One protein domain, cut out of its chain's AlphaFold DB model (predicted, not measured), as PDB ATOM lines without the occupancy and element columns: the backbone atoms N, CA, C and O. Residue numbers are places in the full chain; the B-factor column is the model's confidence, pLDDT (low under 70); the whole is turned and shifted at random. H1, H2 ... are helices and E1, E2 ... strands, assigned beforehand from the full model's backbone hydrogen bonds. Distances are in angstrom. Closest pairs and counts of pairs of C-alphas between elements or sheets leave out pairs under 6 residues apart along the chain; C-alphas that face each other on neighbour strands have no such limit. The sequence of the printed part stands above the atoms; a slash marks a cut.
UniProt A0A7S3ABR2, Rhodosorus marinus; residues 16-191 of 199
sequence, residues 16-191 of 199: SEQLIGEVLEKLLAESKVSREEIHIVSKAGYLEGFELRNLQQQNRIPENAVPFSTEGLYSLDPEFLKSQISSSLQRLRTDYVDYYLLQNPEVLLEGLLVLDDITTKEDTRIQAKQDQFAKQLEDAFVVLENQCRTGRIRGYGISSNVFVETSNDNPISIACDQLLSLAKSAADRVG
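Overview. This is residues 16 to 191 of the 199 residues of a protein of Rhodosorus marinus (UniProt A0A7S3ABR2). A small parallel sheet, E1 E4 E5, has H3 and the long helix H5 packed on it; H5 runs on past the sheet and folds back from H4, which is at that end with the strand hairpin E2 and E3 packed on it. H1 reaches out at the opposite end, H6 crosses H5, and H2 sits beside E3. The printed part has 176 residues, with six named helices and five named strands in the order H1 E1 H2 E2 E3 H3 E4 H4 H5 E5 H6, mostly helix. It is compact, with a radius of gyration of the C-alphas of 17.6 A, yet elongated, spanning 60 by 38 by 30 A.

Along the chain. Find C-alpha 16 at (98.412, 118.751, 95.978); from there H1 runs 19.9 A to residue 29. E1 is residues 41 to 44, H2 residues 49 to 57, E2 residues 66 to 69 and E3 residues 72 to 74. H3, residues 78 to 92, is 21.1 A long, and E4 is residues 99 to 103. H4 is residues 106 to 115; H5 runs 34.4 A from C-alpha 126 at (101.069, 137.097, 128.133) to residue 149. E5 is residues 156 to 159, and H6, residues 176 to 189, runs 20.0 A to C-alpha 189 at (113.058, 147.464, 106.627).

Arrangement. Look first at the inner strand E4: it is parallel to E1, with N 101 and O 42 2.9 A apart, and to E5, with N 102 and O 157 2.9 A apart. H3 and H5 are on one face of this sheet, making two layers, helices over one face. E4, H4 H5 and E5 form a strand-helix-strand unit, parallel neighbour strands joined through helices, with a right-handed crossover. H5 is the hub, touching three helices. Its residues 139 to 143 touch H3 at a steep tilt of 46 degrees, closest at the C-alphas of Pro 78 and Ala 140, 5.6 A. H4 and H5 form a helical hairpin, and H6 touches H5, closest at the C-alphas of Val 142 and Ala 186, 4.7 A. H1 touches residues 88 to 92 of H3, the C-alphas of Gly 21 and Leu 92 being closest at 3.8 A. In the antiparallel hairpin E2 and E3, N 74 and O 66 are 2.7 A apart; the closest C-alphas of E2 and H4, Val 66 and Gly 111, are 5.1 A apart. H2 touches no helix; its closest C-alpha to E3 is Leu 52, 7.5 A from Gly 72. In H1 to H6 every O i to N i+4 pair is within hydrogen-bond range.

Size, cuts and confidence. The two farthest C-alphas, Glu 30 and Thr 124, are 60.4 A apart. The printed part has no cut; H1 to E1 and E5 to H6 are long links. Mean pLDDT of the printed part is 93.3, with residues 166 to 168 under 70.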
ATOM      1  N   SER A  16      99.424 117.973  96.682       90.44
ATOM      2  CA  SER A  16      98.412 118.751  95.978       90.44
ATOM      3  C   SER A  16      99.014 119.886  95.162       90.44
ATOM      4  O   SER A  16      98.536 120.142  94.063       90.44
ATOM      5  N   GLU A  17     100.077 120.530  95.651       94.00
ATOM      6  CA  GLU A  17     100.835 121.495  94.849       94.00
ATOM      7  C   GLU A  17     101.484 120.812  93.641       94.00
ATOM      8  O   GLU A  17     101.431 121.370  92.552       94.00
ATOM      9  N   GLN A  18     102.007 119.588  93.802       95.06
ATOM     10  CA  GLN A  18     102.558 118.794  92.693       95.06
ATOM     11  C   GLN A  18     101.506 118.498  91.621       95.06
ATOM     12  O   GLN A  18     101.738 118.767  90.445       95.06
ATOM     13  N   LEU A  19     100.329 118.008  92.024       96.06
ATOM     14  CA  LEU A  19      99.230 117.737  91.095       96.06
ATOM     15  C   LEU A  19      98.766 119.014  90.379       96.06
ATOM     16  O   LEU A  19      98.531 119.000  89.172       96.06
ATOM     17  N   ILE A  20      98.631 120.126  91.111       95.81
ATOM     18  CA  ILE A  20      98.281 121.421  90.515       95.81
ATOM     19  C   ILE A  20      99.356 121.847  89.514       95.81
ATOM     20  O   ILE A  20      99.000 122.290  88.426       95.81
ATOM     21  N   GLY A  21     100.640 121.680  89.844       97.44
ATOM     22  CA  GLY A  21     101.753 122.000  88.953       97.44
ATOM     23  C   GLY A  21     101.760 121.169  87.671       97.44
ATOM     24  O   GLY A  21     101.924 121.719  86.588       97.44
ATOM     25  N   GLU A  22     101.493 119.864  87.763       98.00
ATOM     26  CA  GLU A  22     101.349 118.977  86.598       98.00
ATOM     27  C   GLU A  22     100.198 119.402  85.682       98.00
ATOM     28  O   GLU A  22     100.340 119.454  84.458       98.00
ATOM     29  N   VAL A  23      99.046 119.734  86.270       97.62
ATOM     30  CA  VAL A  23      97.886 120.213  85.511       97.62
ATOM     31  C   VAL A  23      98.170 121.577  84.887       97.62
ATOM     32  O   VAL A  23      97.820 121.794  83.728       97.62
ATOM     33  N   LEU A  24      98.808 122.486  85.628       96.94
ATOM     34  CA  LEU A  24      99.172 123.818  85.152       96.94
ATOM     35  C   LEU A  24     100.108 123.726  83.946       96.94
ATOM     36  O   LEU A  24      99.792 124.279  82.897       96.94
ATOM     37  N   GLU A  25     101.205 122.980  84.068       97.69
ATOM     38  CA  GLU A  25     102.176 122.763  82.993       97.69
ATOM     39  C   GLU A  25     101.500 122.219  81.729       97.69
ATOM     40  O   GLU A  25     101.711 122.746  80.636       97.69
ATOM     41  N   LYS A  26     100.607 121.230  81.875       98.06
ATOM     42  CA  LYS A  26      99.845 120.676  80.750       98.06
ATOM     43  C   LYS A  26      98.948 121.720  80.079       98.06
ATOM     44  O   LYS A  26      98.918 121.801  78.852       98.06
ATOM     45  N   LEU A  27      98.201 122.507  80.855       97.69
ATOM     46  CA  LEU A  27      97.298 123.525  80.308       97.69
ATOM     47  C   LEU A  27      98.057 124.641  79.577       97.69
ATOM     48  O   LEU A  27      97.576 125.114  78.545       97.69
ATOM     49  N   LEU A  28      99.230 125.027  80.090       96.94
ATOM     50  CA  LEU A  28     100.116 126.004  79.454       96.94
ATOM     51  C   LEU A  28     100.718 125.443  78.158       96.94
ATOM     52  O   LEU A  28     100.670 126.108  77.126       96.94
ATOM     53  N   ALA A  29     101.217 124.201  78.176       97.62
ATOM     54  CA  ALA A  29     101.781 123.541  76.994       97.62
ATOM     55  C   ALA A  29     100.747 123.368  75.868       97.62
ATOM     56  O   ALA A  29     101.065 123.531  74.691       97.62
ATOM     57  N   GLU A  30      99.489 123.095  76.221       97.94
ATOM     58  CA  GLU A  30      98.367 123.010  75.277       97.94
ATOM     59  C   GLU A  30      97.801 124.391  74.885       97.94
ATOM     60  O   GLU A  30      96.819 124.453  74.144       97.94
ATOM     61  N   SER A  31      98.383 125.495  75.379       96.56
ATOM     62  CA  SER A  31      97.920 126.877  75.156       96.56
ATOM     63  C   SER A  31      96.431 127.088  75.471       96.56
ATOM     64  O   SER A  31      95.758 127.912  74.853       96.56
ATOM     65  N   LYS A  32      95.889 126.328  76.432       97.38
ATOM     66  CA  LYS A  32      94.479 126.425  76.852       97.38
ATOM     67  C   LYS A  32      94.216 127.623  77.755       97.38
ATOM     68  O   LYS A  32      93.076 128.068  77.857       97.38
ATOM     69  N   VAL A  33      95.259 128.080  78.437       96.19
ATOM     70  CA  VAL A  33      95.303 129.232  79.340       96.19
ATOM     71  C   VAL A  33      96.714 129.810  79.285       96.19
ATOM     72  O   VAL A  33      97.670 129.083  79.016       96.19
ATOM     73  N   SER A  34      96.850 131.094  79.572       96.12
ATOM     74  CA  SER A  34      98.125 131.729  79.906       96.12
ATOM     75  C   SER A  34      98.351 131.714  81.423       96.12
ATOM     76  O   SER A  34      97.407 131.551  82.206       96.12
ATOM     77  N   ARG A  35      99.604 131.856  81.879       96.06
ATOM     78  CA  ARG A  35      99.912 131.811  83.320       96.06
ATOM     79  C   ARG A  35      99.235 132.971  84.047       96.06
ATOM     80  O   ARG A  35      98.791 132.792  85.175       96.06
ATOM     81  N   GLU A  36      99.112 134.119  83.397       96.00
ATOM     82  CA  GLU A  36      98.536 135.364  83.911       96.00
ATOM     83  C   GLU A  36      97.014 135.281  84.105       96.00
ATOM     84  O   GLU A  36      96.435 136.087  84.830       96.00
ATOM     85  N   GLU A  37      96.351 134.307  83.473       95.94
ATOM     86  CA  GLU A  37      94.915 134.056  83.637       95.94
ATOM     87  C   GLU A  37      94.581 133.225  84.883       95.94
ATOM     88  O   GLU A  37      93.407 133.088  85.240       95.94
ATOM     89  N   ILE A  38      95.592 132.671  85.556       95.38
ATOM     90  CA  ILE A  38      95.428 131.812  86.728       95.38
ATOM     91  C   ILE A  38      95.970 132.533  87.957       95.38
ATOM     92  O   ILE A  38      97.117 132.957  87.980       95.38
ATOM     93  N   HIS A  39      95.168 132.601  89.019       95.94
ATOM     94  CA  HIS A  39      95.635 133.073  90.319       95.94
ATOM     95  C   HIS A  39      95.911 131.898  91.254       95.94
ATOM     96  O   HIS A  39      95.002 131.133  91.584       95.94
ATOM     97  N   ILE A  40      97.158 131.774  91.704       96.38
ATOM     98  CA  ILE A  40      97.601 130.723  92.620       96.38
ATOM     99  C   ILE A  40      97.843 131.325  93.999       96.38
ATOM    100  O   ILE A  40      98.575 132.303  94.145       96.38
ATOM    101  N   VAL A  41      97.241 130.707  95.017       97.00
ATOM    102  CA  VAL A  41      97.441 131.067  96.423       97.00
ATOM    103  C   VAL A  41      98.001 129.866  97.169       97.00
ATOM    104  O   VAL A  41      97.293 128.870  97.330       97.00
ATOM    105  N   SER A  42      99.234 129.975  97.656       95.12
ATOM    106  CA  SER A  42      99.840 128.971  98.542       95.12
ATOM    107  C   SER A  42      99.995 129.522  99.963       95.12
ATOM    108  O   SER A  42      99.739 130.705 100.204       95.12
ATOM    109  N   LYS A  43     100.269 128.648 100.932       94.62
ATOM    110  CA  LYS A  43     100.255 128.970 102.363       94.62
ATOM    111  C   LYS A  43     101.347 128.203 103.106       94.62
ATOM    112  O   LYS A  43     101.630 127.071 102.728       94.62
ATOM    113  N   ALA A  44     101.896 128.785 104.172       93.75
ATOM    114  CA  ALA A  44     102.933 128.170 105.011       93.75
ATOM    115  C   ALA A  44     102.695 128.385 106.510       93.75
ATOM    116  O   ALA A  44     101.820 129.156 106.904       93.75
ATOM    117  N   GLY A  45     103.499 127.703 107.325       92.94
ATOM    118  CA  GLY A  45     103.565 127.855 108.783       92.94
ATOM    119  C   GLY A  45     103.640 126.510 109.509       92.94
ATOM    120  O   GLY A  45     104.351 126.372 110.497       92.94
ATOM    121  N   TYR A  46     102.967 125.493 108.970       93.00
ATOM    122  CA  TYR A  46     102.967 124.139 109.522       93.00
ATOM    123  C   TYR A  46     104.174 123.337 109.034       93.00
ATOM    124  O   TYR A  46     104.466 123.313 107.840       93.00
ATOM    125  N   LEU A  47     104.825 122.640 109.961       90.94
ATOM    126  CA  LEU A  47     105.938 121.732 109.730       90.94
ATOM    127  C   LEU A  47     105.564 120.335 110.242       90.94
ATOM    128  O   LEU A  47     105.558 120.061 111.442       90.94
ATOM    129  N   GLU A  48     105.254 119.437 109.313       89.44
ATOM    130  CA  GLU A  48     104.792 118.074 109.591       89.44
ATOM    131  C   GLU A  48     105.283 117.099 108.508       89.44
ATOM    132  O   GLU A  48     105.935 117.488 107.536       89.44
ATOM    133  N   GLY A  49     104.992 115.806 108.666       88.19
ATOM    134  CA  GLY A  49     105.192 114.830 107.595       88.19
ATOM    135  C   GLY A  49     106.655 114.624 107.185       88.19
ATOM    136  O   GLY A  49     107.540 114.462 108.029       88.19
ATOM    137  N   PHE A  50     106.905 114.511 105.875       85.75
ATOM    138  CA  PHE A  50     108.243 114.232 105.347       85.75
ATOM    139  C   PHE A  50     109.223 115.364 105.629       85.75
ATOM    140  O   PHE A  50     110.378 115.096 105.961       85.75
ATOM    141  N   GLU A  51     108.768 116.608 105.537       86.19
ATOM    142  CA  GLU A  51     109.625 117.763 105.756       86.19
ATOM    143  C   GLU A  51     110.145 117.836 107.190       86.19
ATOM    144  O   GLU A  51     111.351 117.989 107.389       86.19
ATOM    145  N   LEU A  52     109.269 117.631 108.180       90.25
ATOM    146  CA  LEU A  52     109.674 117.573 109.584       90.25
ATOM    147  C   LEU A  52     110.735 116.488 109.808       90.25
ATOM    148  O   LEU A  52     111.792 116.767 110.374       90.25
ATOM    149  N   ARG A  53     110.503 115.272 109.295       90.88
ATOM    150  CA  ARG A  53     111.467 114.165 109.414       90.88
ATOM    151  C   ARG A  53     112.812 114.498 108.772       90.88
ATOM    152  O   ARG A  53     113.856 114.171 109.330       90.88
ATOM    153  N   ASN A  54     112.799 115.150 107.612       89.75
ATOM    154  CA  ASN A  54     114.016 115.540 106.907       89.75
ATOM    155  C   ASN A  54     114.807 116.601 107.691       89.75
ATOM    156  O   ASN A  54     116.015 116.459 107.874       89.75
ATOM    157  N   LEU A  55     114.139 117.633 108.217       90.94
ATOM    158  CA  LEU A  55     114.795 118.652 109.044       90.94
ATOM    159  C   LEU A  55     115.331 118.074 110.361       90.94
ATOM    160  O   LEU A  55     116.419 118.462 110.787       90.94
ATOM    161  N   GLN A  56     114.632 117.111 110.970       92.81
ATOM    162  CA  GLN A  56     115.118 116.383 112.149       92.81
ATOM    163  C   GLN A  56     116.403 115.604 111.845       92.81
ATOM    164  O   GLN A  56     117.375 115.722 112.585       92.81
ATOM    165  N   GLN A  57     116.447 114.856 110.738       93.88
ATOM    166  CA  GLN A  57     117.642 114.105 110.328       93.88
ATOM    167  C   GLN A  57     118.848 115.010 110.055       93.88
ATOM    168  O   GLN A  57     119.988 114.606 110.268       93.88
ATOM    169  N   GLN A  58     118.597 116.234 109.594       92.50
ATOM    170  CA  GLN A  58     119.632 117.231 109.333       92.50
ATOM    171  C   GLN A  58     119.997 118.066 110.569       92.50
ATOM    172  O   GLN A  58     120.926 118.866 110.487       92.50
ATOM    173  N   ASN A  59     119.285 117.908 111.691       92.12
ATOM    174  CA  ASN A  59     119.375 118.774 112.868       92.12
ATOM    175  C   ASN A  59     119.176 120.269 112.528       92.12
ATOM    176  O   ASN A  59     119.945 121.131 112.946       92.12
ATOM    177  N   ARG A  60     118.158 120.559 111.707       92.44
ATOM    178  CA  ARG A  60     117.827 121.897 111.172       92.44
ATOM    179  C   ARG A  60     116.400 122.327 111.496       92.44
ATOM    180  O   ARG A  60     115.777 123.054 110.725       92.44
ATOM    181  N   ILE A  61     115.855 121.835 112.603       93.88
ATOM    182  CA  ILE A  61     114.565 122.317 113.095       93.88
ATOM    183  C   ILE A  61     114.736 123.773 113.534       93.88
ATOM    184  O   ILE A  61     115.691 124.049 114.262       93.88
ATOM    185  N   PRO A  62     113.863 124.698 113.093       93.81
ATOM    186  CA  PRO A  62     113.941 126.082 113.537       93.81
ATOM    187  C   PRO A  62     113.865 126.177 115.060       93.81
ATOM    188  O   PRO A  62     113.001 125.557 115.678       93.81
ATOM    189  N   GLU A  63     114.748 126.966 115.668       90.19
ATOM    190  CA  GLU A  63     114.843 127.074 117.132       90.19
ATOM    191  C   GLU A  63     113.567 127.641 117.769       90.19
ATOM    192  O   GLU A  63     113.227 127.307 118.900       90.19
ATOM    193  N   ASN A  64     112.840 128.483 117.034       90.00
ATOM    194  CA  ASN A  64     111.575 129.082 117.456       90.00
ATOM    195  C   ASN A  64     110.341 128.242 117.076       90.00
ATOM    196  O   ASN A  64     109.221 128.748 117.176       90.00
ATOM    197  N   ALA A  65     110.521 127.011 116.589       95.00
ATOM    198  CA  ALA A  65     109.399 126.146 116.266       95.00
ATOM    199  C   ALA A  65     108.659 125.728 117.546       95.00
ATOM    200  O   ALA A  65     109.272 125.283 118.516       95.00
ATOM    201  N   VAL A  66     107.333 125.838 117.531       95.81
ATOM    202  CA  VAL A  66     106.469 125.452 118.653       95.81
ATOM    203  C   VAL A  66     105.647 124.218 118.294       95.81
ATOM    204  O   VAL A  66     105.296 124.041 117.127       95.81
ATOM    205  N   PRO A  67     105.320 123.334 119.247       93.69
ATOM    206  CA  PRO A  67     104.426 122.219 118.967       93.69
ATOM    207  C   PRO A  67     102.997 122.723 118.725       93.69
ATOM    208  O   PRO A  67     102.483 123.518 119.505       93.69
ATOM    209  N   PHE A  68     102.336 122.218 117.679       89.62
ATOM    210  CA  PHE A  68     100.877 122.361 117.508       89.62
ATOM    211  C   PHE A  68     100.143 121.017 117.650       89.62
ATOM    212  O   PHE A  68      98.919 120.970 117.752       89.62
ATOM    213  N   SER A  69     100.884 119.905 117.621       88.62
ATOM    214  CA  SER A  69     100.391 118.549 117.866       88.62
ATOM    215  C   SER A  69     101.528 117.662 118.387       88.62
ATOM    216  O   SER A  69     102.672 118.101 118.487       88.62
ATOM    217  N   THR A  70     101.237 116.396 118.697       86.38
ATOM    218  CA  THR A  70     102.253 115.425 119.146       86.38
ATOM    219  C   THR A  70     103.308 115.111 118.085       86.38
ATOM    220  O   THR A  70     104.411 114.703 118.432       86.38
ATOM    221  N   GLU A  71     102.982 115.284 116.803       87.19
ATOM    222  CA  GLU A  71     103.848 114.923 115.670       87.19
ATOM    223  C   GLU A  71     104.137 116.107 114.734       87.19
ATOM    224  O   GLU A  71     104.667 115.914 113.641       87.19
ATOM    225  N   GLY A  72     103.780 117.331 115.134       91.25
ATOM    226  CA  GLY A  72     103.820 118.496 114.257       91.25
ATOM    227  C   GLY A  72     104.259 119.768 114.969       91.25
ATOM    228  O   GLY A  72     103.856 120.047 116.102       91.25
ATOM    229  N   LEU A  73     105.064 120.555 114.259       95.00
ATOM    230  CA  LEU A  73     105.585 121.843 114.697       95.00
ATOM    231  C   LEU A  73     105.016 122.985 113.852       95.00
ATOM    232  O   LEU A  73     104.571 122.791 112.723       95.00
ATOM    233  N   TYR A  74     105.034 124.188 114.399       95.56
ATOM    234  CA  TYR A  74     104.663 125.418 113.726       95.56
ATOM    235  C   TYR A  74     105.825 126.397 113.819       95.56
ATOM    236  O   TYR A  74     106.434 126.536 114.880       95.56
ATOM    237  N   SER A  75     106.151 127.076 112.723       95.88
ATOM    238  CA  SER A  75     107.218 128.071 112.725       95.88
ATOM    239  C   SER A  75     106.972 129.159 111.686       95.88
ATOM    240  O   SER A  75     106.533 128.899 110.565       95.88
ATOM    241  N   LEU A  76     107.314 130.386 112.072       96.56
ATOM    242  CA  LEU A  76     107.445 131.539 111.181       96.56
ATOM    243  C   LEU A  76     108.917 131.905 110.945       96.56
ATOM    244  O   LEU A  76     109.219 133.032 110.562       96.56
ATOM    245  N   ASP A  77     109.842 130.976 111.204       96.31
ATOM    246  CA  ASP A  77     111.267 131.214 111.010       96.31
ATOM    247  C   ASP A  77     111.576 131.709 109.585       96.31
ATOM    248  O   ASP A  77     111.112 131.112 108.604       96.31
ATOM    249  N   PRO A  78     112.373 132.782 109.442       96.69
ATOM    250  CA  PRO A  78     112.713 133.346 108.147       96.69
ATOM    251  C   PRO A  78     113.306 132.358 107.133       96.69
ATOM    252  O   PRO A  78     112.951 132.412 105.952       96.69
ATOM    253  N   GLU A  79     114.207 131.467 107.549       94.69
ATOM    254  CA  GLU A  79     114.842 130.505 106.639       94.69
ATOM    255  C   GLU A  79     113.888 129.367 106.281       94.69
ATOM    256  O   GLU A  79     113.835 128.949 105.119       94.69
ATOM    257  N   PHE A  80     113.070 128.928 107.240       93.50
ATOM    258  CA  PHE A  80     111.983 127.988 106.978       93.50
ATOM    259  C   PHE A  80     110.972 128.546 105.966       93.50
ATOM    260  O   PHE A  80     110.631 127.877 104.995       93.50
ATOM    261  N   LEU A  81     110.534 129.799 106.103       95.94
ATOM    262  CA  LEU A  81     109.593 130.396 105.148       95.94
ATOM    263  C   LEU A  81     110.196 130.525 103.738       95.94
ATOM    264  O   LEU A  81     109.515 130.261 102.744       95.94
ATOM    265  N   LYS A  82     111.486 130.867 103.619       96.38
ATOM    266  CA  LYS A  82     112.188 130.887 102.320       96.38
ATOM    267  C   LYS A  82     112.244 129.499 101.676       96.38
ATOM    268  O   LYS A  82     112.066 129.383 100.453       96.38
ATOM    269  N   SER A  83     112.502 128.454 102.465       93.50
ATOM    270  CA  SER A  83     112.545 127.075 101.964       93.50
ATOM    271  C   SER A  83     111.152 126.590 101.551       93.50
ATOM    272  O   SER A  83     111.016 125.984 100.484       93.50
ATOM    273  N   GLN A  84     110.117 126.939 102.318       93.50
ATOM    274  CA  GLN A  84     108.717 126.647 102.013       93.50
ATOM    275  C   GLN A  84     108.279 127.267 100.690       93.50
ATOM    276  O   GLN A  84     107.785 126.555  99.818       93.50
ATOM    277  N   ILE A  85     108.546 128.557 100.479       96.19
ATOM    278  CA  ILE A  85     108.214 129.247  99.222       96.19
ATOM    279  C   ILE A  85     108.938 128.596  98.042       96.19
ATOM    280  O   ILE A  85     108.336 128.342  97.000       96.19
ATOM    281  N   SER A  86     110.224 128.278  98.205       96.50
ATOM    282  CA  SER A  86     111.003 127.604  97.162       96.50
ATOM    283  C   SER A  86     110.439 126.233  96.810       96.50
ATOM    284  O   SER A  86     110.289 125.914  95.631       96.50
ATOM    285  N   SER A  87     110.062 125.461  97.824       94.00
ATOM    286  CA  SER A  87     109.491 124.131  97.644       94.00
ATOM    287  C   SER A  87     108.096 124.197  97.016       94.00
ATOM    288  O   SER A  87     107.800 123.419  96.112       94.00
ATOM    289  N   SER A  88     107.258 125.157  97.421       95.88
ATOM    290  CA  SER A  88     105.951 125.414  96.806       95.88
ATOM    291  C   SER A  88     106.079 125.747  95.322       95.88
ATOM    292  O   SER A  88     105.409 125.118  94.507       95.88
ATOM    293  N   LEU A  89     106.962 126.678  94.945       97.56
ATOM    294  CA  LEU A  89     107.173 127.054  93.540       97.56
ATOM    295  C   LEU A  89     107.680 125.878  92.695       97.56
ATOM    296  O   LEU A  89     107.179 125.651  91.595       97.56
ATOM    297  N   GLN A  90     108.603 125.076  93.239       97.25
ATOM    298  CA  GLN A  90     109.086 123.864  92.577       97.25
ATOM    299  C   GLN A  90     107.953 122.857  92.345       97.25
ATOM    300  O   GLN A  90     107.808 122.335  91.241       97.25
ATOM    301  N   ARG A  91     107.133 122.585  93.369       96.19
ATOM    302  CA  ARG A  91     106.005 121.648  93.261       96.19
ATOM    303  C   ARG A  91     104.940 122.153  92.290       96.19
ATOM    304  O   ARG A  91     104.448 121.373  91.484       96.19
ATOM    305  N   LEU A  92     104.644 123.451  92.323       96.94
ATOM    306  CA  LEU A  92     103.693 124.114  91.428       96.94
ATOM    307  C   LEU A  92     104.228 124.312  90.000       96.94
ATOM    308  O   LEU A  92     103.452 124.710  89.135       96.94
ATOM    309  N   ARG A  93     105.520 124.050  89.749       97.75
ATOM    310  CA  ARG A  93     106.190 124.231  88.446       97.75
ATOM    311  C   ARG A  93     105.952 125.624  87.860       97.75
ATOM    312  O   ARG A  93     105.598 125.783  86.695       97.75
ATOM    313  N   THR A  94     106.100 126.649  88.693       98.06
ATOM    314  CA  THR A  94     105.893 128.043  88.294       98.06
ATOM    315  C   THR A  94     106.877 128.961  89.005       98.06
ATOM    316  O   THR A  94     107.279 128.688  90.134       98.06
ATOM    317  N   ASP A  95     107.235 130.068  88.359       98.00
ATOM    318  CA  ASP A  95     108.200 131.030  88.901       98.00
ATOM    319  C   ASP A  95     107.607 131.920  89.999       98.00
ATOM    320  O   ASP A  95     108.346 132.481  90.809       98.00
ATOM    321  N   TYR A  96     106.274 132.049  90.041       98.44
ATOM    322  CA  TYR A  96     105.592 132.894  91.017       98.44
ATOM    323  C   TYR A  96     104.236 132.352  91.469       98.44
ATOM    324  O   TYR A  96     103.517 131.686  90.718       98.44
ATOM    325  N   VAL A  97     103.826 132.749  92.675       98.19
ATOM    326  CA  VAL A  97     102.422 132.703  93.113       98.19
ATOM    327  C   VAL A  97     101.842 134.107  93.254       98.19
ATOM    328  O   VAL A  97     102.555 135.085  93.467       98.19
ATOM    329  N   ASP A  98     100.528 134.218  93.130       98.31
ATOM    330  CA  ASP A  98      99.826 135.495  93.196       98.31
ATOM    331  C   ASP A  98      99.723 135.992  94.636       98.31
ATOM    332  O   ASP A  98      99.987 137.159  94.908       98.31
ATOM    333  N   TYR A  99      99.417 135.087  95.566       97.88
ATOM    334  CA  TYR A  99      99.439 135.390  96.990       97.88
ATOM    335  C   TYR A  99     100.061 134.250  97.789       97.88
ATOM    336  O   TYR A  99      99.831 133.074  97.500       97.88
ATOM    337  N   TYR A 100     100.813 134.606  98.824       97.81
ATOM    338  CA  TYR A 100     101.321 133.657  99.806       97.81
ATOM    339  C   TYR A 100     100.782 134.004 101.190       97.81
ATOM    340  O   TYR A 100     100.926 135.139 101.637       97.81
ATOM    341  N   LEU A 101     100.113 133.064 101.854       97.62
ATOM    342  CA  LEU A 101      99.485 133.330 103.148       97.62
ATOM    343  C   LEU A 101     100.244 132.649 104.284       97.62
ATOM    344  O   LEU A 101     100.574 131.469 104.194       97.62
ATOM    345  N   LEU A 102     100.443 133.357 105.392       96.81
ATOM    346  CA  LEU A 102     100.749 132.694 106.655       96.81
ATOM    347  C   LEU A 102      99.458 132.041 107.159       96.81
ATOM    348  O   LEU A 102      98.445 132.717 107.347       96.81
ATOM    349  N   GLN A 103      99.465 130.717 107.293       94.69
ATOM    350  CA  GLN A 103      98.309 129.958 107.750       94.69
ATOM    351  C   GLN A 103      98.306 129.923 109.274       94.69
ATOM    352  O   GLN A 103      99.191 129.326 109.874       94.69
ATOM    353  N   ASN A 104      97.273 130.501 109.866       94.12
ATOM    354  CA  ASN A 104      96.954 130.518 111.286       94.12
ATOM    355  C   ASN A 104      98.157 130.902 112.167       94.12
ATOM    356  O   ASN A 104      98.591 130.085 112.979       94.12
ATOM    357  N   PRO A 105      98.740 132.106 112.001       95.00
ATOM    358  CA  PRO A 105      99.876 132.536 112.813       95.00
ATOM    359  C   PRO A 105      99.555 132.564 114.311       95.00
ATOM    360  O   PRO A 105     100.473 132.428 115.111       95.00
ATOM    361  N   GLU A 106      98.280 132.635 114.707       94.12
ATOM    362  CA  GLU A 106      97.849 132.468 116.098       94.12
ATOM    363  C   GLU A 106      98.348 131.161 116.750       94.12
ATOM    364  O   GLU A 106      98.625 131.153 117.946       94.12
ATOM    365  N   VAL A 107      98.582 130.096 115.971       94.31
ATOM    366  CA  VAL A 107      99.140 128.818 116.459       94.31
ATOM    367  C   VAL A 107     100.543 128.995 117.043       94.31
ATOM    368  O   VAL A 107     100.919 128.306 117.990       94.31
ATOM    369  N   LEU A 108     101.326 129.940 116.513       95.75
ATOM    370  CA  LEU A 108     102.627 130.273 117.088       95.75
ATOM    371  C   LEU A 108     102.463 130.837 118.501       95.75
ATOM    372  O   LEU A 108     103.172 130.423 119.415       95.75
ATOM    373  N   LEU A 109     101.527 131.770 118.681       94.88
ATOM    374  CA  LEU A 109     101.264 132.380 119.978       94.88
ATOM    375  C   LEU A 109     100.685 131.357 120.963       94.88
ATOM    376  O   LEU A 109     101.165 131.289 122.088       94.88
ATOM    377  N   GLU A 110      99.748 130.508 120.534       93.06
ATOM    378  CA  GLU A 110      99.257 129.373 121.332       93.06
ATOM    379  C   GLU A 110     100.411 128.495 121.829       93.06
ATOM    380  O   GLU A 110     100.538 128.247 123.028       93.06
ATOM    381  N   GLY A 111     101.300 128.071 120.928       94.56
ATOM    382  CA  GLY A 111     102.445 127.237 121.286       94.56
ATOM    383  C   GLY A 111     103.422 127.932 122.241       94.56
ATOM    384  O   GLY A 111     103.927 127.301 123.167       94.56
ATOM    385  N   LEU A 112     103.650 129.239 122.078       94.75
ATOM    386  CA  LEU A 112     104.474 130.034 122.997       94.75
ATOM    387  C   LEU A 112     103.871 130.139 124.406       94.75
ATOM    388  O   LEU A 112     104.625 130.173 125.379       94.75
ATOM    389  N   LEU A 113     102.541 130.204 124.521       93.75
ATOM    390  CA  LEU A 113     101.845 130.191 125.809       93.75
ATOM    391  C   LEU A 113     101.928 128.806 126.468       93.75
ATOM    392  O   LEU A 113     102.218 128.713 127.658       93.75
ATOM    393  N   VAL A 114     101.749 127.735 125.685       92.12
ATOM    394  CA  VAL A 114     101.836 126.342 126.160       92.12
ATOM    395  C   VAL A 114     103.238 126.004 126.675       92.12
ATOM    396  O   VAL A 114     103.361 125.394 127.734       92.12
ATOM    397  N   LEU A 115     104.297 126.408 125.965       92.25
ATOM    398  CA  LEU A 115     105.685 126.133 126.368       92.25
ATOM    399  C   LEU A 115     106.072 126.775 127.711       92.25
ATOM    400  O   LEU A 115     106.926 126.238 128.415       92.25
ATOM    401  N   ASP A 116     105.432 127.885 128.076       92.31
ATOM    402  CA  ASP A 116     105.678 128.614 129.327       92.31
ATOM    403  C   ASP A 116     104.627 128.324 130.419       92.31
ATOM    404  O   ASP A 116     104.621 128.991 131.462       92.31
ATOM    405  N   ASP A 117     103.752 127.338 130.188       92.88
ATOM    406  CA  ASP A 117     102.658 126.942 131.086       92.88
ATOM    407  C   ASP A 117     101.751 128.131 131.471       92.88
ATOM    408  O   ASP A 117     101.408 128.362 132.633       92.88
ATOM    409  N   ILE A 118     101.411 128.958 130.478       90.44
ATOM    410  CA  ILE A 118     100.498 130.092 130.634       90.44
ATOM    411  C   ILE A 118      99.083 129.623 130.291       90.44
ATOM    412  O   ILE A 118      98.770 129.346 129.134       90.44
ATOM    413  N   THR A 119      98.219 129.544 131.302       84.50
ATOM    414  CA  THR A 119      96.877 128.942 131.179       84.50
ATOM    415  C   THR A 119      95.728 129.905 131.468       84.50
ATOM    416  O   THR A 119      94.575 129.591 131.168       84.50
ATOM    417  N   THR A 120      96.012 131.084 132.026       83.88
ATOM    418  CA  THR A 120      95.004 132.090 132.386       83.88
ATOM    419  C   THR A 120      95.259 133.396 131.650       83.88
ATOM    420  O   THR A 120      96.403 133.794 131.447       83.88
ATOM    421  N   LYS A 121      94.188 134.093 131.260       81.38
ATOM    422  CA  LYS A 121      94.273 135.360 130.512       81.38
ATOM    423  C   LYS A 121      94.796 136.532 131.354       81.38
ATOM    424  O   LYS A 121      95.186 137.555 130.805       81.38
ATOM    425  N   GLU A 122      94.799 136.391 132.676       84.81
ATOM    426  CA  GLU A 122      95.338 137.364 133.628       84.81
ATOM    427  C   GLU A 122      96.846 137.189 133.883       84.81
ATOM    428  O   GLU A 122      97.426 137.940 134.670       84.81
ATOM    429  N   ASP A 123      97.498 136.202 133.257       88.62
ATOM    430  CA  ASP A 123      98.927 135.977 133.443       88.62
ATOM    431  C   ASP A 123      99.752 137.150 132.891       88.62
ATOM    432  O   ASP A 123      99.740 137.471 131.701       88.62
ATOM    433  N   THR A 124     100.534 137.768 133.775       90.12
ATOM    434  CA  THR A 124     101.406 138.914 133.466       90.12
ATOM    435  C   THR A 124     102.431 138.647 132.355       90.12
ATOM    436  O   THR A 124     102.955 139.594 131.771       90.12
ATOM    437  N   ARG A 125     102.722 137.377 132.042       92.94
ATOM    438  CA  ARG A 125     103.673 136.966 130.999       92.94
ATOM    439  C   ARG A 125     103.074 136.995 129.590       92.94
ATOM    440  O   ARG A 125     103.840 136.969 128.628       92.94
ATOM    441  N   ILE A 126     101.747 137.091 129.444       91.25
ATOM    442  CA  ILE A 126     101.069 137.097 128.133       91.25
ATOM    443  C   ILE A 126     101.595 138.214 127.240       91.25
ATOM    444  O   ILE A 126     101.921 137.956 126.083       91.25
ATOM    445  N   GLN A 127     101.748 139.426 127.783       91.38
ATOM    446  CA  GLN A 127     102.234 140.565 127.005       91.38
ATOM    447  C   GLN A 127     103.611 140.278 126.392       91.38
ATOM    448  O   GLN A 127     103.822 140.511 125.208       91.38
ATOM    449  N   ALA A 128     104.524 139.674 127.159       94.06
ATOM    450  CA  ALA A 128     105.847 139.315 126.655       94.06
ATOM    451  C   ALA A 128     105.781 138.281 125.513       94.06
ATOM    452  O   ALA A 128     106.584 138.339 124.581       94.06
ATOM    453  N   LYS A 129     104.813 137.352 125.546       94.62
ATOM    454  CA  LYS A 129     104.592 136.381 124.462       94.62
ATOM    455  C   LYS A 129     103.949 137.005 123.234       94.62
ATOM    456  O   LYS A 129     104.346 136.666 122.122       94.62
ATOM    457  N   GLN A 130     103.027 137.945 123.416       93.38
ATOM    458  CA  GLN A 130     102.461 138.731 122.321       93.38
ATOM    459  C   GLN A 130     103.532 139.591 121.638       93.38
ATOM    460  O   GLN A 130     103.583 139.627 120.411       93.38
ATOM    461  N   ASP A 131     104.439 140.203 122.404       94.25
ATOM    462  CA  ASP A 131     105.563 140.978 121.867       94.25
ATOM    463  C   ASP A 131     106.553 140.079 121.105       94.25
ATOM    464  O   ASP A 131     106.990 140.408 119.998       94.25
ATOM    465  N   GLN A 132     106.873 138.901 121.661       95.88
ATOM    466  CA  GLN A 132     107.693 137.889 120.989       95.88
ATOM    467  C   GLN A 132     107.048 137.436 119.672       95.88
ATOM    468  O   GLN A 132     107.725 137.363 118.645       95.88
ATOM    469  N   PHE A 133     105.749 137.149 119.694       95.94
ATOM    470  CA  PHE A 133     104.975 136.770 118.519       95.94
ATOM    471  C   PHE A 133     104.963 137.881 117.462       95.94
ATOM    472  O   PHE A 133     105.263 137.614 116.299       95.94
ATOM    473  N   ALA A 134     104.695 139.129 117.857       95.94
ATOM    474  CA  ALA A 134     104.672 140.275 116.952       95.94
ATOM    475  C   ALA A 134     106.022 140.464 116.245       95.94
ATOM    476  O   ALA A 134     106.053 140.678 115.034       95.94
ATOM    477  N   LYS A 135     107.133 140.298 116.974       96.75
ATOM    478  CA  LYS A 135     108.482 140.340 116.399       96.75
ATOM    479  C   LYS A 135     108.706 139.228 115.370       96.75
ATOM    480  O   LYS A 135     109.187 139.500 114.274       96.75
ATOM    481  N   GLN A 136     108.341 137.986 115.697       97.38
ATOM    482  CA  GLN A 136     108.487 136.862 114.763       97.38
ATOM    483  C   GLN A 136     107.601 137.029 113.520       97.38
ATOM    484  O   GLN A 136     108.019 136.700 112.411       97.38
ATOM    485  N   LEU A 137     106.400 137.587 113.685       97.56
ATOM    486  CA  LEU A 137     105.500 137.887 112.579       97.56
ATOM    487  C   LEU A 137     106.047 139.001 111.672       97.56
ATOM    488  O   LEU A 137     105.955 138.896 110.450       97.56
ATOM    489  N   GLU A 138     106.654 140.042 112.246       98.19
ATOM    490  CA  GLU A 138     107.328 141.091 111.477       98.19
ATOM    491  C   GLU A 138     108.507 140.532 110.671       98.19
ATOM    492  O   GLU A 138     108.638 140.824 109.483       98.19
ATOM    493  N   ASP A 139     109.343 139.688 111.282       98.38
ATOM    494  CA  ASP A 139     110.472 139.056 110.591       98.38
ATOM    495  C   ASP A 139     109.994 138.143 109.444       98.38
ATOM    496  O   ASP A 139     110.591 138.134 108.361       98.38
ATOM    497  N   ALA A 140     108.864 137.450 109.619       98.38
ATOM    498  CA  ALA A 140     108.200 136.720 108.541       98.38
ATOM    499  C   ALA A 140     107.712 137.653 107.421       98.38
ATOM    500  O   ALA A 140     107.922 137.367 106.240       98.38
ATOM    501  N   PHE A 141     107.107 138.794 107.760       98.62
ATOM    502  CA  PHE A 141     106.695 139.796 106.774       98.62
ATOM    503  C   PHE A 141     107.885 140.373 106.006       98.62
ATOM    504  O   PHE A 141     107.789 140.525 104.793       98.62
ATOM    505  N   VAL A 142     109.031 140.601 106.654       98.75
ATOM    506  CA  VAL A 142     110.269 141.030 105.980       98.75
ATOM    507  C   VAL A 142     110.728 140.000 104.946       98.75
ATOM    508  O   VAL A 142     111.174 140.365 103.852       98.75
ATOM    509  N   VAL A 143     110.617 138.702 105.243       98.56
ATOM    510  CA  VAL A 143     110.901 137.656 104.251       98.56
ATOM    511  C   VAL A 143     109.928 137.733 103.083       98.56
ATOM    512  O   VAL A 143     110.373 137.724 101.935       98.56
ATOM    513  N   LEU A 144     108.628 137.832 103.352       98.56
ATOM    514  CA  LEU A 144     107.600 137.886 102.312       98.56
ATOM    515  C   LEU A 144     107.745 139.134 101.432       98.56
ATOM    516  O   LEU A 144     107.705 139.016 100.212       98.56
ATOM    517  N   GLU A 145     108.043 140.294 102.009       98.56
ATOM    518  CA  GLU A 145     108.345 141.519 101.263       98.56
ATOM    519  C   GLU A 145     109.553 141.350 100.330       98.56
ATOM    520  O   GLU A 145     109.508 141.719  99.156       98.56
ATOM    521  N   ASN A 146     110.631 140.714 100.796       98.44
ATOM    522  CA  ASN A 146     111.765 140.399  99.925       98.44
ATOM    523  C   ASN A 146     111.380 139.427  98.793       98.44
ATOM    524  O   ASN A 146     111.831 139.579  97.656       98.44
ATOM    525  N   GLN A 147     110.523 138.443  99.067       98.38
ATOM    526  CA  GLN A 147     110.000 137.541  98.034       98.38
ATOM    527  C   GLN A 147     109.098 138.284  97.033       98.38
ATOM    528  O   GLN A 147     109.146 137.974  95.841       98.38
ATOM    529  N   CYS A 148     108.358 139.309  97.473       98.25
ATOM    530  CA  CYS A 148     107.628 140.219  96.592       98.25
ATOM    531  C   CYS A 148     108.564 140.990  95.666       98.25
ATOM    532  O   CYS A 148     108.383 140.991  94.450       98.25
ATOM    533  N   ARG A 149     109.620 141.581  96.226       97.06
ATOM    534  CA  ARG A 149     110.620 142.347  95.468       97.06
ATOM    535  C   ARG A 149     111.355 141.506  94.424       97.06
ATOM    536  O   ARG A 149     111.735 142.026  93.382       97.06
ATOM    537  N   THR A 150     111.545 140.213  94.688       96.88
ATOM    538  CA  THR A 150     112.144 139.275  93.720       96.88
ATOM    539  C   THR A 150     111.139 138.696  92.719       96.88
ATOM    540  O   THR A 150     111.528 137.918  91.854       96.88
ATOM    541  N   GLY A 151     109.855 139.061  92.812       97.69
ATOM    542  CA  GLY A 151     108.798 138.616  91.900       97.69
ATOM    543  C   GLY A 151     108.312 137.182  92.126       97.69
ATOM    544  O   GLY A 151     107.457 136.709  91.380       97.69
ATOM    545  N   ARG A 152     108.818 136.489  93.154       98.38
ATOM    546  CA  ARG A 152     108.472 135.091  93.469       98.38
ATOM    547  C   ARG A 152     107.088 134.950  94.098       98.38
ATOM    548  O   ARG A 152     106.441 133.912  93.967       98.38
ATOM    549  N   ILE A 153     106.611 135.998  94.762       98.06
ATOM    550  CA  ILE A 153     105.221 136.126  95.208       98.06
ATOM    551  C   ILE A 153     104.720 137.522  94.806       98.06
ATOM    552  O   ILE A 153     105.492 138.469  94.847       98.06
ATOM    553  N   ARG A 154     103.459 137.699  94.400       97.75
ATOM    554  CA  ARG A 154     102.951 139.042  94.014       97.75
ATOM    555  C   ARG A 154     102.360 139.837  95.177       97.75
ATOM    556  O   ARG A 154     102.234 141.056  95.101       97.75
ATOM    557  N   GLY A 155     102.018 139.147  96.254       98.12
ATOM    558  CA  GLY A 155     101.545 139.720  97.501       98.12
ATOM    559  C   GLY A 155     101.486 138.656  98.584       98.12
ATOM    560  O   GLY A 155     101.666 137.463  98.320       98.12
ATOM    561  N   TYR A 156     101.213 139.081  99.810       98.50
ATOM    562  CA  TYR A 156     101.069 138.162 100.929       98.50
ATOM    563  C   TYR A 156      99.966 138.598 101.888       98.50
ATOM    564  O   TYR A 156      99.466 139.718 101.814       98.50
ATOM    565  N   GLY A 157      99.562 137.685 102.762       97.19
ATOM    566  CA  GLY A 157      98.488 137.913 103.718       97.19
ATOM    567  C   GLY A 157      98.505 136.892 104.846       97.19
ATOM    568  O   GLY A 157      99.434 136.090 104.972       97.19
ATOM    569  N   ILE A 158      97.449 136.899 105.650       95.56
ATOM    570  CA  ILE A 158      97.221 135.920 106.711       95.56
ATOM    571  C   ILE A 158      95.892 135.216 106.448       95.56
ATOM    572  O   ILE A 158      94.895 135.843 106.107       95.56
ATOM    573  N   SER A 159      95.879 133.900 106.624       93.44
ATOM    574  CA  SER A 159      94.649 133.132 106.800       93.44
ATOM    575  C   SER A 159      94.541 132.828 108.284       93.44
ATOM    576  O   SER A 159      95.340 132.033 108.750       93.44
ATOM    577  N   SER A 160      93.604 133.424 109.016       91.19
ATOM    578  CA  SER A 160      93.430 133.172 110.455       91.19
ATOM    579  C   SER A 160      92.033 132.643 110.748       91.19
ATOM    580  O   SER A 160      91.071 133.011 110.068       91.19
ATOM    581  N   ASN A 161      91.928 131.798 111.768       87.38
ATOM    582  CA  ASN A 161      90.653 131.315 112.285       87.38
ATOM    583  C   ASN A 161      90.054 132.254 113.345       87.38
ATOM    584  O   ASN A 161      88.855 132.176 113.595       87.38
ATOM    585  N   VAL A 162      90.860 133.143 113.936       83.94
ATOM    586  CA  VAL A 162      90.470 133.981 115.088       83.94
ATOM    587  C   VAL A 162      90.260 135.456 114.731       83.94
ATOM    588  O   VAL A 162      90.037 136.280 115.610       83.94
ATOM    589  N   PHE A 163      90.272 135.818 113.441       79.88
ATOM    590  CA  PHE A 163      90.135 137.219 113.003       79.88
ATOM    591  C   PHE A 163      88.837 137.913 113.427       79.88
ATOM    592  O   PHE A 163      88.784 139.140 113.466       79.88
ATOM    593  N   VAL A 164      87.778 137.149 113.694       74.25
ATOM    594  CA  VAL A 164      86.483 137.698 114.119       74.25
ATOM    595  C   VAL A 164      86.426 137.990 115.621       74.25
ATOM    596  O   VAL A 164      85.468 138.608 116.078       74.25
ATOM    597  N   GLU A 165      87.426 137.551 116.386       76.56
ATOM    598  CA  GLU A 165      87.465 137.681 117.840       76.56
ATOM    599  C   GLU A 165      88.228 138.938 118.255       76.56
ATOM    600  O   GLU A 165      89.188 139.344 117.600       76.56
ATOM    601  N   THR A 166      87.823 139.571 119.356       69.12
ATOM    602  CA  THR A 166      88.540 140.742 119.871       69.12
ATOM    603  C   THR A 166      89.695 140.317 120.775       69.12
ATOM    604  O   THR A 166      89.606 139.312 121.480       69.12
ATOM    605  N   SER A 167      90.766 141.113 120.811       67.06
ATOM    606  CA  SER A 167      91.920 140.871 121.691       67.06
ATOM    607  C   SER A 167      91.572 140.898 123.185       67.06
ATOM    608  O   SER A 167      92.310 140.344 123.994       67.06
ATOM    609  N   ASN A 168      90.449 141.519 123.564       69.00
ATOM    610  CA  ASN A 168      89.957 141.525 124.944       69.00
ATOM    611  C   ASN A 168      89.314 140.189 125.347       69.00
ATOM    612  O   ASN A 168      89.327 139.835 126.526       69.00
ATOM    613  N   ASP A 169      88.743 139.466 124.381       72.94
ATOM    614  CA  ASP A 169      88.054 138.197 124.617       72.94
ATOM    615  C   ASP A 169      88.989 137.004 124.421       72.94
ATOM    616  O   ASP A 169      88.878 136.008 125.139       72.94
ATOM    617  N   ASN A 170      89.933 137.125 123.484       80.38
ATOM    618  CA  ASN A 170      90.886 136.081 123.165       80.38
ATOM    619  C   ASN A 170      92.332 136.622 123.109       80.38
ATOM    620  O   ASN A 170      92.658 137.385 122.195       80.38
ATOM    621  N   PRO A 171      93.230 136.195 124.024       80.25
ATOM    622  CA  PRO A 171      94.614 136.669 124.066       80.25
ATOM    623  C   PRO A 171      95.443 136.292 122.827       80.25
ATOM    624  O   PRO A 171      96.505 136.882 122.626       80.25
ATOM    625  N   ILE A 172      94.980 135.343 122.001       83.94
ATOM    626  CA  ILE A 172      95.641 134.976 120.740       83.94
ATOM    627  C   ILE A 172      95.079 135.705 119.507       83.94
ATOM    628  O   ILE A 172      95.584 135.504 118.402       83.94
ATOM    629  N   SER A 173      94.052 136.548 119.672       84.38
ATOM    630  CA  SER A 173      93.530 137.369 118.576       84.38
ATOM    631  C   SER A 173      94.520 138.470 118.192       84.38
ATOM    632  O   SER A 173      95.201 139.055 119.038       84.38
ATOM    633  N   ILE A 174      94.585 138.767 116.894       81.88
ATOM    634  CA  ILE A 174      95.501 139.747 116.315       81.88
ATOM    635  C   ILE A 174      94.680 140.827 115.617       81.88
ATOM    636  O   ILE A 174      93.975 140.561 114.643       81.88
ATOM    637  N   ALA A 175      94.797 142.065 116.092       86.62
ATOM    638  CA  ALA A 175      94.072 143.188 115.513       86.62
ATOM    639  C   ALA A 175      94.582 143.524 114.099       86.62
ATOM    640  O   ALA A 175      95.790 143.593 113.854       86.62
ATOM    641  N   CYS A 176      93.669 143.826 113.170       86.12
ATOM    642  CA  CYS A 176      94.022 144.206 111.796       86.12
ATOM    643  C   CYS A 176      94.971 145.417 111.734       86.12
ATOM    644  O   CYS A 176      95.908 145.424 110.937       86.12
ATOM    645  N   ASP A 177      94.779 146.416 112.601       89.31
ATOM    646  CA  ASP A 177      95.635 147.610 112.652       89.31
ATOM    647  C   ASP A 177      97.073 147.280 113.074       89.31
ATOM    648  O   ASP A 177      98.032 147.868 112.563       89.31
ATOM    649  N   GLN A 178      97.238 146.292 113.959       91.25
ATOM    650  CA  GLN A 178      98.551 145.782 114.340       91.25
ATOM    651  C   GLN A 178      99.226 145.111 113.139       91.25
ATOM    652  O   GLN A 178     100.372 145.429 112.837       91.25
ATOM    653  N   LEU A 179      98.510 144.265 112.389       94.06
ATOM    654  CA  LEU A 179      99.043 143.624 111.181       94.06
ATOM    655  C   LEU A 179      99.475 144.634 110.116       94.06
ATOM    656  O   LEU A 179     100.555 144.498 109.541       94.06
ATOM    657  N   LEU A 180      98.665 145.666 109.876       95.38
ATOM    658  CA  LEU A 180      99.010 146.743 108.947       95.38
ATOM    659  C   LEU A 180     100.251 147.513 109.407       95.38
ATOM    660  O   LEU A 180     101.078 147.894 108.582       95.38
ATOM    661  N   SER A 181     100.401 147.728 110.714       96.06
ATOM    662  CA  SER A 181     101.575 148.397 111.284       96.06
ATOM    663  C   SER A 181     102.842 147.552 111.116       96.06
ATOM    664  O   SER A 181     103.862 148.072 110.667       96.06
ATOM    665  N   LEU A 182     102.762 146.242 111.374       97.38
ATOM    666  CA  LEU A 182     103.870 145.306 111.145       97.38
ATOM    667  C   LEU A 182     104.240 145.222 109.656       97.38
ATOM    668  O   LEU A 182     105.419 145.215 109.316       97.38
ATOM    669  N   ALA A 183     103.253 145.210 108.755       97.81
ATOM    670  CA  ALA A 183     103.498 145.192 107.312       97.81
ATOM    671  C   ALA A 183     104.202 146.466 106.818       97.81
ATOM    672  O   ALA A 183     105.113 146.379 105.999       97.81
ATOM    673  N   LYS A 184     103.822 147.641 107.340       97.81
ATOM    674  CA  LYS A 184     104.518 148.906 107.057       97.81
ATOM    675  C   LYS A 184     105.965 148.870 107.547       97.81
ATOM    676  O   LYS A 184     106.864 149.130 106.757       97.81
ATOM    677  N   SER A 185     106.188 148.454 108.798       98.12
ATOM    678  CA  SER A 185     107.541 148.304 109.358       98.12
ATOM    679  C   SER A 185     108.403 147.354 108.517       98.12
ATOM    680  O   SER A 185     109.547 147.662 108.182       98.12
ATOM    681  N   ALA A 186     107.841 146.219 108.094       98.38
ATOM    682  CA  ALA A 186     108.538 145.266 107.238       98.38
ATOM    683  C   ALA A 186     108.907 145.857 105.866       98.38
ATOM    684  O   ALA A 186     110.028 145.644 105.398       98.38
ATOM    685  N   ALA A 187     108.003 146.621 105.241       97.75
ATOM    686  CA  ALA A 187     108.269 147.323 103.987       97.75
ATOM    687  C   ALA A 187     109.397 148.358 104.136       97.75
ATOM    688  O   ALA A 187     110.322 148.373 103.318       97.75
ATOM    689  N   ASP A 188     109.388 149.140 105.218       97.88
ATOM    690  CA  ASP A 188     110.447 150.107 105.530       97.88
ATOM    691  C   ASP A 188     111.806 149.405 105.693       97.88
ATOM    692  O   ASP A 188     112.809 149.825 105.109       97.88
ATOM    693  N   ARG A 189     111.841 148.272 106.412       98.00
ATOM    694  CA  ARG A 189     113.058 147.464 106.627       98.00
ATOM    695  C   ARG A 189     113.668 146.920 105.335       98.00
ATOM    696  O   ARG A 189     114.876 146.687 105.299       98.00
ATOM    697  N   VAL A 190     112.873 146.713 104.285       97.50
ATOM    698  CA  VAL A 190     113.364 146.260 102.968       97.50
ATOM    699  C   VAL A 190     113.512 147.394 101.945       97.50
ATOM    700  O   VAL A 190     113.840 147.130 100.784       97.50
ATOM    701  N   GLY A 191     113.259 148.645 102.343       95.88
ATOM    702  CA  GLY A 191     113.301 149.807 101.455       95.88
ATOM    703  C   GLY A 191     112.244 149.754 100.348       95.88
ATOM    704  O   GLY A 191     112.556 150.020  99.183       95.88
TER     705      GLY A 191